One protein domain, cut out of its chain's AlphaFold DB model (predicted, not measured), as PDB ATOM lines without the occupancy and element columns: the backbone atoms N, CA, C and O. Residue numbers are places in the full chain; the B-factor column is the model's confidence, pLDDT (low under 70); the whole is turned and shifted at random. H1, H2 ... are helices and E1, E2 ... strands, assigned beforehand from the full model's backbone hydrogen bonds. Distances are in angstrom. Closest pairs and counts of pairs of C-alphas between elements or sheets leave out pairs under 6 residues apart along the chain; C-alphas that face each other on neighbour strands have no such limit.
ATOM      1  N   VAL A   3       2.174 -24.729  21.279       96.88
ATOM      2  CA  VAL A   3       2.829 -26.038  21.140       96.88
ATOM      3  C   VAL A   3       2.423 -26.944  22.297       96.88
ATOM      4  O   VAL A   3       2.518 -26.563  23.462       96.88
ATOM      5  N   HIS A   4       2.005 -28.167  21.983       96.38
ATOM      6  CA  HIS A   4       1.912 -29.251  22.949       96.38
ATOM      7  C   HIS A   4       3.304 -29.816  23.204       96.38
ATOM      8  O   HIS A   4       3.972 -30.280  22.283       96.38
ATOM      9  N   VAL A   5       3.733 -29.796  24.461       97.50
ATOM     10  CA  VAL A   5       5.039 -30.293  24.895       97.50
ATOM     11  C   VAL A   5       4.810 -31.106  26.162       97.50
ATOM     12  O   VAL A   5       4.525 -30.548  27.215       97.50
ATOM     13  N   GLY A   6       4.923 -32.429  26.082       97.88
ATOM     14  CA  GLY A   6       4.651 -33.283  27.238       97.88
ATOM     15  C   GLY A   6       4.955 -34.759  27.020       97.88
ATOM     16  O   GLY A   6       5.615 -35.148  26.054       97.88
ATOM     17  N   TRP A   7       4.484 -35.582  27.943       98.19
ATOM     18  CA  TRP A   7       4.633 -37.031  27.905       98.19
ATOM     19  C   TRP A   7       3.313 -37.688  28.299       98.19
ATOM     20  O   TRP A   7       2.592 -37.177  29.153       98.19
ATOM     21  N   GLN A   8       3.019 -38.831  27.690       97.62
ATOM     22  CA  GLN A   8       1.961 -39.745  28.104       97.62
ATOM     23  C   GLN A   8       2.603 -41.113  28.331       97.62
ATOM     24  O   GLN A   8       2.830 -41.876  27.390       97.62
ATOM     25  N   GLY A   9       2.978 -41.388  29.582       97.38
ATOM     26  CA  GLY A   9       3.851 -42.517  29.905       97.38
ATOM     27  C   GLY A   9       5.170 -42.426  29.130       97.38
ATOM     28  O   GLY A   9       5.820 -41.383  29.129       97.38
ATOM     29  N   ALA A  10       5.531 -43.497  28.419       97.56
ATOM     30  CA  ALA A  10       6.729 -43.543  27.574       97.56
ATOM     31  C   ALA A  10       6.580 -42.816  26.220       97.56
ATOM     32  O   ALA A  10       7.552 -42.701  25.474       97.56
ATOM     33  N   ARG A  11       5.382 -42.327  25.867       97.88
ATOM     34  CA  ARG A  11       5.141 -41.638  24.594       97.88
ATOM     35  C   ARG A  11       5.415 -40.143  24.726       97.88
ATOM     36  O   ARG A  11       4.773 -39.453  25.518       97.88
ATOM     37  N   ARG A  12       6.305 -39.622  23.882       97.75
ATOM     38  CA  ARG A  12       6.521 -38.179  23.736       97.75
ATOM     39  C   ARG A  12       5.318 -37.526  23.048       97.75
ATOM     40  O   ARG A  12       4.907 -37.967  21.979       97.75
ATOM     41  N   ILE A  13       4.796 -36.450  23.633       97.25
ATOM     42  CA  ILE A  13       3.828 -35.555  22.993       97.25
ATOM     43  C   ILE A  13       4.575 -34.299  22.550       97.25
ATOM     44  O   ILE A  13       5.128 -33.567  23.377       97.25
ATOM     45  N   TYR A  14       4.590 -34.069  21.240       96.88
ATOM     46  CA  TYR A  14       5.116 -32.857  20.630       96.88
ATOM     47  C   TYR A  14       4.324 -32.519  19.367       96.88
ATOM     48  O   TYR A  14       4.147 -33.379  18.508       96.88
ATOM     49  N   GLY A  15       3.846 -31.284  19.253       95.25
ATOM     50  CA  GLY A  15       3.125 -30.821  18.069       95.25
ATOM     51  C   GLY A  15       2.593 -29.404  18.237       95.25
ATOM     52  O   GLY A  15       2.415 -28.936  19.356       95.25
ATOM     53  N   CYS A  16       2.341 -28.714  17.130       95.56
ATOM     54  CA  CYS A  16       1.813 -27.353  17.122       95.56
ATOM     55  C   CYS A  16       0.306 -27.396  16.835       95.56
ATOM     56  O   CYS A  16      -0.057 -27.486  15.671       95.56
ATOM     57  N   PRO A  17      -0.599 -27.353  17.828       95.38
ATOM     58  CA  PRO A  17      -2.037 -27.349  17.548       95.38
ATOM     59  C   PRO A  17      -2.507 -26.087  16.809       95.38
ATOM     60  O   PRO A  17      -3.499 -26.146  16.090       95.38
ATOM     61  N   MET A  18      -1.814 -24.951  16.960       96.81
ATOM     62  CA  MET A  18      -2.213 -23.694  16.327       96.81
ATOM     63  C   MET A  18      -1.027 -22.746  16.130       96.81
ATOM     64  O   MET A  18      -0.253 -22.494  17.059       96.81
ATOM     65  N   GLN A  19      -0.928 -22.157  14.942       97.94
ATOM     66  CA  GLN A  19       0.026 -21.093  14.644       97.94
ATOM     67  C   GLN A  19      -0.667 -19.960  13.892       97.94
ATOM     68  O   GLN A  19      -1.264 -20.173  12.838       97.94
ATOM     69  N   ILE A  20      -0.551 -18.759  14.459       97.94
ATOM     70  CA  ILE A  20      -1.006 -17.502  13.878       97.94
ATOM     71  C   ILE A  20       0.190 -16.553  13.876       97.94
ATOM     72  O   ILE A  20       0.842 -16.411  14.917       97.94
ATOM     73  N   ASP A  21       0.435 -15.918  12.735       98.25
ATOM     74  CA  ASP A  21       1.484 -14.918  12.541       98.25
ATOM     75  C   ASP A  21       0.861 -13.570  12.140       98.25
ATOM     76  O   ASP A  21      -0.254 -13.525  11.620       98.25
ATOM     77  N   ILE A  22       1.587 -12.472  12.357       98.12
ATOM     78  CA  ILE A  22       1.241 -11.154  11.805       98.12
ATOM     79  C   ILE A  22       2.312 -10.800  10.775       98.12
ATOM     80  O   ILE A  22       3.485 -10.676  11.125       98.12
ATOM     81  N   ILE A  23       1.917 -10.672   9.509       97.75
ATOM     82  CA  ILE A  23       2.810 -10.395   8.375       97.75
ATOM     83  C   ILE A  23       2.132  -9.332   7.513       97.75
ATOM     84  O   ILE A  23       0.972  -9.499   7.139       97.75
ATOM     85  N   ASP A  24       2.844  -8.242   7.220       96.94
ATOM     86  CA  ASP A  24       2.340  -7.097   6.447       96.94
ATOM     87  C   ASP A  24       1.000  -6.549   6.973       96.94
ATOM     88  O   ASP A  24       0.068  -6.298   6.214       96.94
ATOM     89  N   ASN A  25       0.897  -6.396   8.300       97.25
ATOM     90  CA  ASN A  25      -0.312  -5.989   9.037       97.25
ATOM     91  C   ASN A  25      -1.533  -6.907   8.864       97.25
ATOM     92  O   ASN A  25      -2.624  -6.560   9.308       97.25
ATOM     93  N   LYS A  26      -1.352  -8.093   8.285       97.81
ATOM     94  CA  LYS A  26      -2.396  -9.107   8.151       97.81
ATOM     95  C   LYS A  26      -2.195 -10.232   9.145       97.81
ATOM     96  O   LYS A  26      -1.067 -10.529   9.544       97.81
ATOM     97  N   VAL A  27      -3.283 -10.896   9.504       98.19
ATOM     98  CA  VAL A  27      -3.288 -12.058  10.389       98.19
ATOM     99  C   VAL A  27      -3.255 -13.327   9.547       98.19
ATOM    100  O   VAL A  27      -4.142 -13.582   8.738       98.19
ATOM    101  N   TRP A  28      -2.224 -14.144   9.738       98.06
ATOM    102  CA  TRP A  28      -1.978 -15.359   8.969       98.06
ATOM    103  C   TRP A  28      -2.240 -16.597   9.818       98.06
ATOM    104  O   TRP A  28      -1.482 -16.880  10.743       98.06
ATOM    105  N   LEU A  29      -3.269 -17.377   9.482       97.62
ATOM    106  CA  LEU A  29      -3.527 -18.684  10.089       97.62
ATOM    107  C   LEU A  29      -2.669 -19.752   9.399       97.62
ATOM    108  O   LEU A  29      -3.065 -20.336   8.388       97.62
ATOM    109  N   GLN A  30      -1.475 -19.989   9.936       97.81
ATOM    110  CA  GLN A  30      -0.507 -20.932   9.369       97.81
ATOM    111  C   GLN A  30      -0.875 -22.385   9.656       97.81
ATOM    112  O   GLN A  30      -0.611 -23.273   8.848       97.81
ATOM    113  N   HIS A  31      -1.469 -22.640  10.823       97.19
ATOM    114  CA  HIS A  31      -1.821 -23.987  11.243       97.19
ATOM    115  C   HIS A  31      -2.993 -23.977  12.224       97.19
ATOM    116  O   HIS A  31      -3.031 -23.149  13.137       97.19
ATOM    117  N   ASN A  32      -3.908 -24.931  12.061       96.12
ATOM    118  CA  ASN A  32      -5.027 -25.174  12.963       96.12
ATOM    119  C   ASN A  32      -5.357 -26.674  12.964       96.12
ATOM    120  O   ASN A  32      -5.783 -27.213  11.947       96.12
ATOM    121  N   CYS A  33      -5.165 -27.333  14.102       94.94
ATOM    122  CA  CYS A  33      -5.557 -28.725  14.341       94.94
ATOM    123  C   CYS A  33      -6.702 -28.828  15.355       94.94
ATOM    124  O   CYS A  33      -6.778 -29.793  16.112       94.94
ATOM    125  N   THR A  34      -7.555 -27.810  15.419       93.81
ATOM    126  CA  THR A  34      -8.760 -27.816  16.248       93.81
ATOM    127  C   THR A  34      -9.998 -27.898  15.363       93.81
ATOM    128  O   THR A  34      -9.945 -27.559  14.183       93.81
ATOM    129  N   GLU A  35     -11.128 -28.279  15.952       95.38
ATOM    130  CA  GLU A  35     -12.437 -28.278  15.280       95.38
ATOM    131  C   GLU A  35     -13.013 -26.854  15.103       95.38
ATOM    132  O   GLU A  35     -14.115 -26.675  14.591       95.38
ATOM    133  N   VAL A  36     -12.301 -25.827  15.583       94.75
ATOM    134  CA  VAL A  36     -12.755 -24.433  15.576       94.75
ATOM    135  C   VAL A  36     -12.388 -23.776  14.248       94.75
ATOM    136  O   VAL A  36     -11.231 -23.823  13.823       94.75
ATOM    137  N   PHE A  37     -13.343 -23.073  13.639       95.50
ATOM    138  CA  PHE A  37     -13.099 -22.166  12.512       95.50
ATOM    139  C   PHE A  37     -12.461 -20.863  13.012       95.50
ATOM    140  O   PHE A  37     -13.113 -19.833  13.159       95.50
ATOM    141  N   VAL A  38     -11.171 -20.933  13.353       96.19
ATOM    142  CA  VAL A  38     -10.424 -19.830  13.984       96.19
ATOM    143  C   VAL A  38     -10.454 -18.558  13.138       96.19
ATOM    144  O   VAL A  38     -10.534 -17.462  13.680       96.19
ATOM    145  N   ASP A  39     -10.410 -18.688  11.816       95.25
ATOM    146  CA  ASP A  39     -10.522 -17.565  10.894       95.25
ATOM    147  C   ASP A  39     -11.863 -16.832  11.040       95.25
ATOM    148  O   ASP A  39     -11.877 -15.611  11.180       95.25
ATOM    149  N   GLN A  40     -12.972 -17.571  11.107       96.38
ATOM    150  CA  GLN A  40     -14.307 -16.998  11.295       96.38
ATOM    151  C   GLN A  40     -14.476 -16.357  12.675       96.38
ATOM    152  O   GLN A  40     -15.039 -15.269  12.783       96.38
ATOM    153  N   GLU A  41     -13.947 -16.986  13.725       97.25
ATOM    154  CA  GLU A  41     -13.964 -16.435  15.086       97.25
ATOM    155  C   GLU A  41     -13.211 -15.103  15.183       97.25
ATOM    156  O   GLU A  41     -13.654 -14.174  15.859       97.25
ATOM    157  N   LEU A  42     -12.068 -14.990  14.504       96.69
ATOM    158  CA  LEU A  42     -11.286 -13.756  14.475       96.69
ATOM    159  C   LEU A  42     -11.998 -12.650  13.687       96.69
ATOM    160  O   LEU A  42     -12.010 -11.503  14.138       96.69
ATOM    161  N   ILE A  43     -12.655 -12.996  12.578       96.81
ATOM    162  CA  ILE A  43     -13.489 -12.054  11.818       96.81
ATOM    163  C   ILE A  43     -14.658 -11.559  12.674       96.81
ATOM    164  O   ILE A  43     -14.883 -10.355  12.786       96.81
ATOM    165  N   ALA A  44     -15.357 -12.464  13.364       97.62
ATOM    166  CA  ALA A  44     -16.469 -12.121  14.252       97.62
ATOM    167  C   ALA A  44     -16.051 -11.203  15.417       97.62
ATOM    168  O   ALA A  44     -16.867 -10.440  15.934       97.62
ATOM    169  N   ARG A  45     -14.774 -11.244  15.819       97.25
ATOM    170  CA  ARG A  45     -14.187 -10.366  16.846       97.25
ATOM    171  C   ARG A  45     -13.676  -9.030  16.302       97.25
ATOM    172  O   ARG A  45     -13.141  -8.239  17.076       97.25
ATOM    173  N   GLY A  46     -13.869  -8.763  15.012       97.12
ATOM    174  CA  GLY A  46     -13.622  -7.462  14.394       97.12
ATOM    175  C   GLY A  46     -12.388  -7.387  13.500       97.12
ATOM    176  O   GLY A  46     -12.029  -6.281  13.102       97.12
ATOM    177  N   ILE A  47     -11.738  -8.507  13.168       97.00
ATOM    178  CA  ILE A  47     -10.690  -8.491  12.139       97.00
ATOM    179  C   ILE A  47     -11.367  -8.416  10.761       97.00
ATOM    180  O   ILE A  47     -12.192  -9.279  10.454       97.00
ATOM    181  N   PRO A  48     -11.052  -7.417   9.917       96.75
ATOM    182  CA  PRO A  48     -11.576  -7.370   8.559       96.75
ATOM    183  C   PRO A  48     -11.226  -8.645   7.786       96.75
ATOM    184  O   PRO A  48     -10.109  -9.153   7.881       96.75
ATOM    185  N   GLU A  49     -12.163  -9.153   6.986       94.12
ATOM    186  CA  GLU A  49     -11.944 -10.380   6.208       94.12
ATOM    187  C   GLU A  49     -10.748 -10.254   5.246       94.12
ATOM    188  O   GLU A  49      -9.992 -11.208   5.074       94.12
ATOM    189  N   ASP A  50     -10.515  -9.058   4.698       93.75
ATOM    190  CA  ASP A  50      -9.383  -8.759   3.809       93.75
ATOM    191  C   ASP A  50      -8.015  -8.756   4.518       93.75
ATOM    192  O   ASP A  50      -6.969  -8.888   3.865       93.75
ATOM    193  N   ASP A  51      -8.010  -8.642   5.849       96.94
ATOM    194  CA  ASP A  51      -6.813  -8.712   6.691       96.94
ATOM    195  C   ASP A  51      -6.553 -10.132   7.218       96.94
ATOM    196  O   ASP A  51      -5.518 -10.381   7.840       96.94
ATOM    197  N   MET A  52      -7.442 -11.089   6.926       96.81
ATOM    198  CA  MET A  52      -7.281 -12.502   7.269       96.81
ATOM    199  C   MET A  52      -6.695 -13.308   6.107       96.81
ATOM    200  O   MET A  52      -7.241 -13.372   5.007       96.81
ATOM    201  N   VAL A  53      -5.592 -14.009   6.369       96.50
ATOM    202  CA  VAL A  53      -4.908 -14.864   5.393       96.50
ATOM    203  C   VAL A  53      -4.861 -16.308   5.889       96.50
ATOM    204  O   VAL A  53      -4.300 -16.610   6.940       96.50
ATOM    205  N   LEU A  54      -5.389 -17.242   5.094       95.88
ATOM    206  CA  LEU A  54      -5.278 -18.682   5.356       95.88
ATOM    207  C   LEU A  54      -3.898 -19.201   4.926       95.88
ATOM    208  O   LEU A  54      -3.742 -19.767   3.845       95.88
ATOM    209  N   GLY A  55      -2.887 -18.990   5.768       96.31
ATOM    210  CA  GLY A  55      -1.495 -19.390   5.523       96.31
ATOM    211  C   GLY A  55      -1.293 -20.895   5.299       96.31
ATOM    212  O   GLY A  55      -0.430 -21.288   4.518       96.31
ATOM    213  N   ILE A  56      -2.153 -21.735   5.886       94.38
ATOM    214  CA  ILE A  56      -2.196 -23.189   5.646       94.38
ATOM    215  C   ILE A  56      -2.447 -23.556   4.168       94.38
ATOM    216  O   ILE A  56      -2.111 -24.654   3.725       94.38
ATOM    217  N   GLN A  57      -3.040 -22.648   3.387       95.56
ATOM    218  CA  GLN A  57      -3.297 -22.845   1.965       95.56
ATOM    219  C   GLN A  57      -2.129 -22.336   1.114       95.56
ATOM    220  O   GLN A  57      -1.626 -21.220   1.284       95.56
ATOM    221  N   SER A  58      -1.740 -23.133   0.114       96.25
ATOM    222  CA  SER A  58      -0.707 -22.722  -0.839       96.25
ATOM    223  C   SER A  58      -1.111 -21.435  -1.582       96.25
ATOM    224  O   SER A  58      -2.307 -21.170  -1.745       96.25
ATOM    225  N   PRO A  59      -0.147 -20.629  -2.076       95.62
ATOM    226  CA  PRO A  59      -0.448 -19.376  -2.776       95.62
ATOM    227  C   PRO A  59      -1.475 -19.527  -3.908       95.62
ATOM    228  O   PRO A  59      -2.417 -18.745  -3.990       95.62
ATOM    229  N   ARG A  60      -1.365 -20.596  -4.712       96.50
ATOM    230  CA  ARG A  60      -2.313 -20.898  -5.798       96.50
ATOM    231  C   ARG A  60      -3.733 -21.159  -5.292       96.50
ATOM    232  O   ARG A  60      -4.695 -20.747  -5.930       96.50
ATOM    233  N   ILE A  61      -3.887 -21.866  -4.170       95.12
ATOM    234  CA  ILE A  61      -5.214 -22.124  -3.596       95.12
ATOM    235  C   ILE A  61      -5.821 -20.824  -3.064       95.12
ATOM    236  O   ILE A  61      -6.997 -20.571  -3.317       95.12
ATOM    237  N   ARG A  62      -5.019 -19.971  -2.414       93.56
ATOM    238  CA  ARG A  62      -5.472 -18.654  -1.946       93.56
ATOM    239  C   ARG A  62      -5.978 -17.778  -3.094       93.56
ATOM    240  O   ARG A  62      -7.055 -17.202  -2.978       93.56
ATOM    241  N   GLU A  63      -5.256 -17.739  -4.212       92.81
ATOM    242  CA  GLU A  63      -5.675 -17.012  -5.418       92.81
ATOM    243  C   GLU A  63      -7.011 -17.535  -5.971       92.81
ATOM    244  O   GLU A  63      -7.938 -16.760  -6.201       92.81
ATOM    245  N   LEU A  64      -7.161 -18.858  -6.105       92.75
ATOM    246  CA  LEU A  64      -8.411 -19.467  -6.577       92.75
ATOM    247  C   LEU A  64      -9.602 -19.156  -5.658       92.75
ATOM    248  O   LEU A  64     -10.711 -18.934  -6.144       92.75
ATOM    249  N   VAL A  65      -9.393 -19.150  -4.339       87.56
ATOM    250  CA  VAL A  65     -10.435 -18.796  -3.364       87.56
ATOM    251  C   VAL A  65     -10.813 -17.318  -3.480       87.56
ATOM    252  O   VAL A  65     -12.003 -17.007  -3.492       87.56
ATOM    253  N   ALA A  66      -9.838 -16.419  -3.633       85.81
ATOM    254  CA  ALA A  66     -10.089 -14.992  -3.817       85.81
ATOM    255  C   ALA A  66     -10.914 -14.711  -5.088       85.81
ATOM    256  O   ALA A  66     -11.915 -13.998  -5.030       85.81
ATOM    257  N   VAL A  67     -10.570 -15.350  -6.214       85.44
ATOM    258  CA  VAL A  67     -11.330 -15.229  -7.471       85.44
ATOM    259  C   VAL A  67     -12.768 -15.725  -7.307       85.44
ATOM    260  O   VAL A  67     -13.704 -15.073  -7.767       85.44
ATOM    261  N   LYS A  68     -12.978 -16.856  -6.618       82.06
ATOM    262  CA  LYS A  68     -14.330 -17.374  -6.352       82.06
ATOM    263  C   LYS A  68     -15.171 -16.409  -5.516       82.06
ATOM    264  O   LYS A  68     -16.338 -16.215  -5.842       82.06
ATOM    265  N   LYS A  69     -14.590 -15.795  -4.476       81.06
ATOM    266  CA  LYS A  69     -15.275 -14.776  -3.664       81.06
ATOM    267  C   LYS A  69     -15.697 -13.582  -4.518       81.06
ATOM    268  O   LYS A  69     -16.854 -13.176  -4.459       81.06
ATOM    269  N   GLN A  70     -14.799 -13.090  -5.374       78.94
ATOM    270  CA  GLN A  70     -15.110 -11.993  -6.287       78.94
ATOM    271  C   GLN A  70     -16.266 -12.352  -7.229       78.94
ATOM    272  O   GLN A  70     -17.205 -11.573  -7.368       78.94
ATOM    273  N   ASN A  71     -16.246 -13.539  -7.838       81.00
ATOM    274  CA  ASN A  71     -17.310 -13.968  -8.749       81.00
ATOM    275  C   ASN A  71     -18.671 -14.077  -8.048       81.00
ATOM    276  O   ASN A  71     -19.662 -13.596  -8.592       81.00
ATOM    277  N   ALA A  72     -18.707 -14.629  -6.831       78.00
ATOM    278  CA  ALA A  72     -19.929 -14.723  -6.034       78.00
ATOM    279  C   ALA A  72     -20.523 -13.339  -5.717       78.00
ATOM    280  O   ALA A  72     -21.734 -13.147  -5.810       78.00
ATOM    281  N   ILE A  73     -19.673 -12.350  -5.411       77.69
ATOM    282  CA  ILE A  73     -20.106 -10.962  -5.210       77.69
ATOM    283  C   ILE A  73     -20.744 -10.416  -6.491       77.69
ATOM    284  O   ILE A  73     -21.850  -9.885  -6.439       77.69
ATOM    285  N   VAL A  74     -20.102 -10.581  -7.652       73.62
ATOM    286  CA  VAL A  74     -20.625 -10.032  -8.917       73.62
ATOM    287  C   VAL A  74     -21.911 -10.749  -9.369       73.62
ATOM    288  O   VAL A  74     -22.770 -10.125  -9.989       73.62
ATOM    289  N   GLU A  75     -22.078 -12.035  -9.058       79.44
ATOM    290  CA  GLU A  75     -23.304 -12.802  -9.341       79.44
ATOM    291  C   GLU A  75     -24.480 -12.436  -8.426       79.44
ATOM    292  O   GLU A  75     -25.628 -12.542  -8.845       79.44
ATOM    293  N   SER A  76     -24.214 -11.955  -7.210       72.19
ATOM    294  CA  SER A  76     -25.253 -11.513  -6.268       72.19
ATOM    295  C   SER A  76     -25.878 -10.145  -6.592       72.19
ATOM    296  O   SER A  76     -26.831  -9.738  -5.927       72.19
ATOM    297  N   ILE A  77     -25.376  -9.429  -7.607       75.75
ATOM    298  CA  ILE A  77     -25.901  -8.115  -8.005       75.75
ATOM    299  C   ILE A  77     -27.174  -8.315  -8.853       75.75
ATOM    300  O   ILE A  77     -27.083  -8.866  -9.951       75.75
TER     301      ILE A  77
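Overview. This is residues 3 to 77 of the 81 residues of an uncharacterized protein of Pseudanabaena sp. SR411 (UniProt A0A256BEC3). A small body, where the later part of strand E2 pairs with E3 and the short helix H1 only grazes this sheet, mainly at E3, lies between two arms that make the length of the whole: the tip of the hairpin of E1 and E2, residues 7 to 12, sticks out at one end, and residues 67 to 77, of which 67 to 75 belong to helix H2, stick out at the other. A long link, residues 45 to 58, folds back beside E3 and leads to H2. The printed part has 75 residues, with three named strands and then two named helices in the order E1, E2, E3, H1, H2. The sheet runs E1, E2, E3, antiparallel throughout, and the class is mixed, helices and strands. The whole is loose, with a radius of gyration of the C-alphas of 16.3 A, and spans 59 by 25 by 24 A.

Along the chain. Strand E1, residues 3 to 8, begins with C-alpha 3 at (2.829, -26.038, 21.140) and is 15.4 A long from first to last C-alpha. Strand E2, residues 11 to 23, is the longest strand at 35.3 A and ends with C-alpha 23 at (2.810, -10.395, 8.375). Strand E3, residues 26 to 32, measures 17.0 A. Helix H1, residues 38 to 44, measures 9.8 A. Helix H2, residues 59 to 75, measures 24.7 A and ends with C-alpha 75 at (-23.304, -12.802, -9.341).

Arrangement. E1, E2 and E3 form a meander, each strand the antiparallel neighbour of the one before, with E1 and E3 as edge strands. The hairpin of E1 and E2 has directions 173 degrees apart, with N 6 and O 13 within hydrogen-bond range at 2.9 A. The hairpin of E2 and E3 has directions 163 degrees apart, with N 28 and O 21 within range at 2.8 A. The pairing is staggered: E2 pairs with E1 over residues 11 to 15 and with E3 over residues 18 to 23. H1 is on the sheet but only grazes it, with residues 38 to 42; its closest C-alphas to E3 are those of Asp 39 and Leu 29, 7.1 A apart. Residues 52 to 53 pair with residues 27 to 28 of E3, parallel. H2 is not on the sheet, and H1 and H2 are apart. In H1 and H2 every O i to N i+4 pair is within hydrogen-bond range.

Size, cuts and confidence. The C-alphas farthest apart, those of Ala 10 and Ile 77, are 59.9 A from each other. The printed part has no cut. The link from H1 to H2, 14 residues, is long, and the other three are tight. The mean pLDDT of the printed part is 93.6, that of H2 is 86, and no printed residue is under 70.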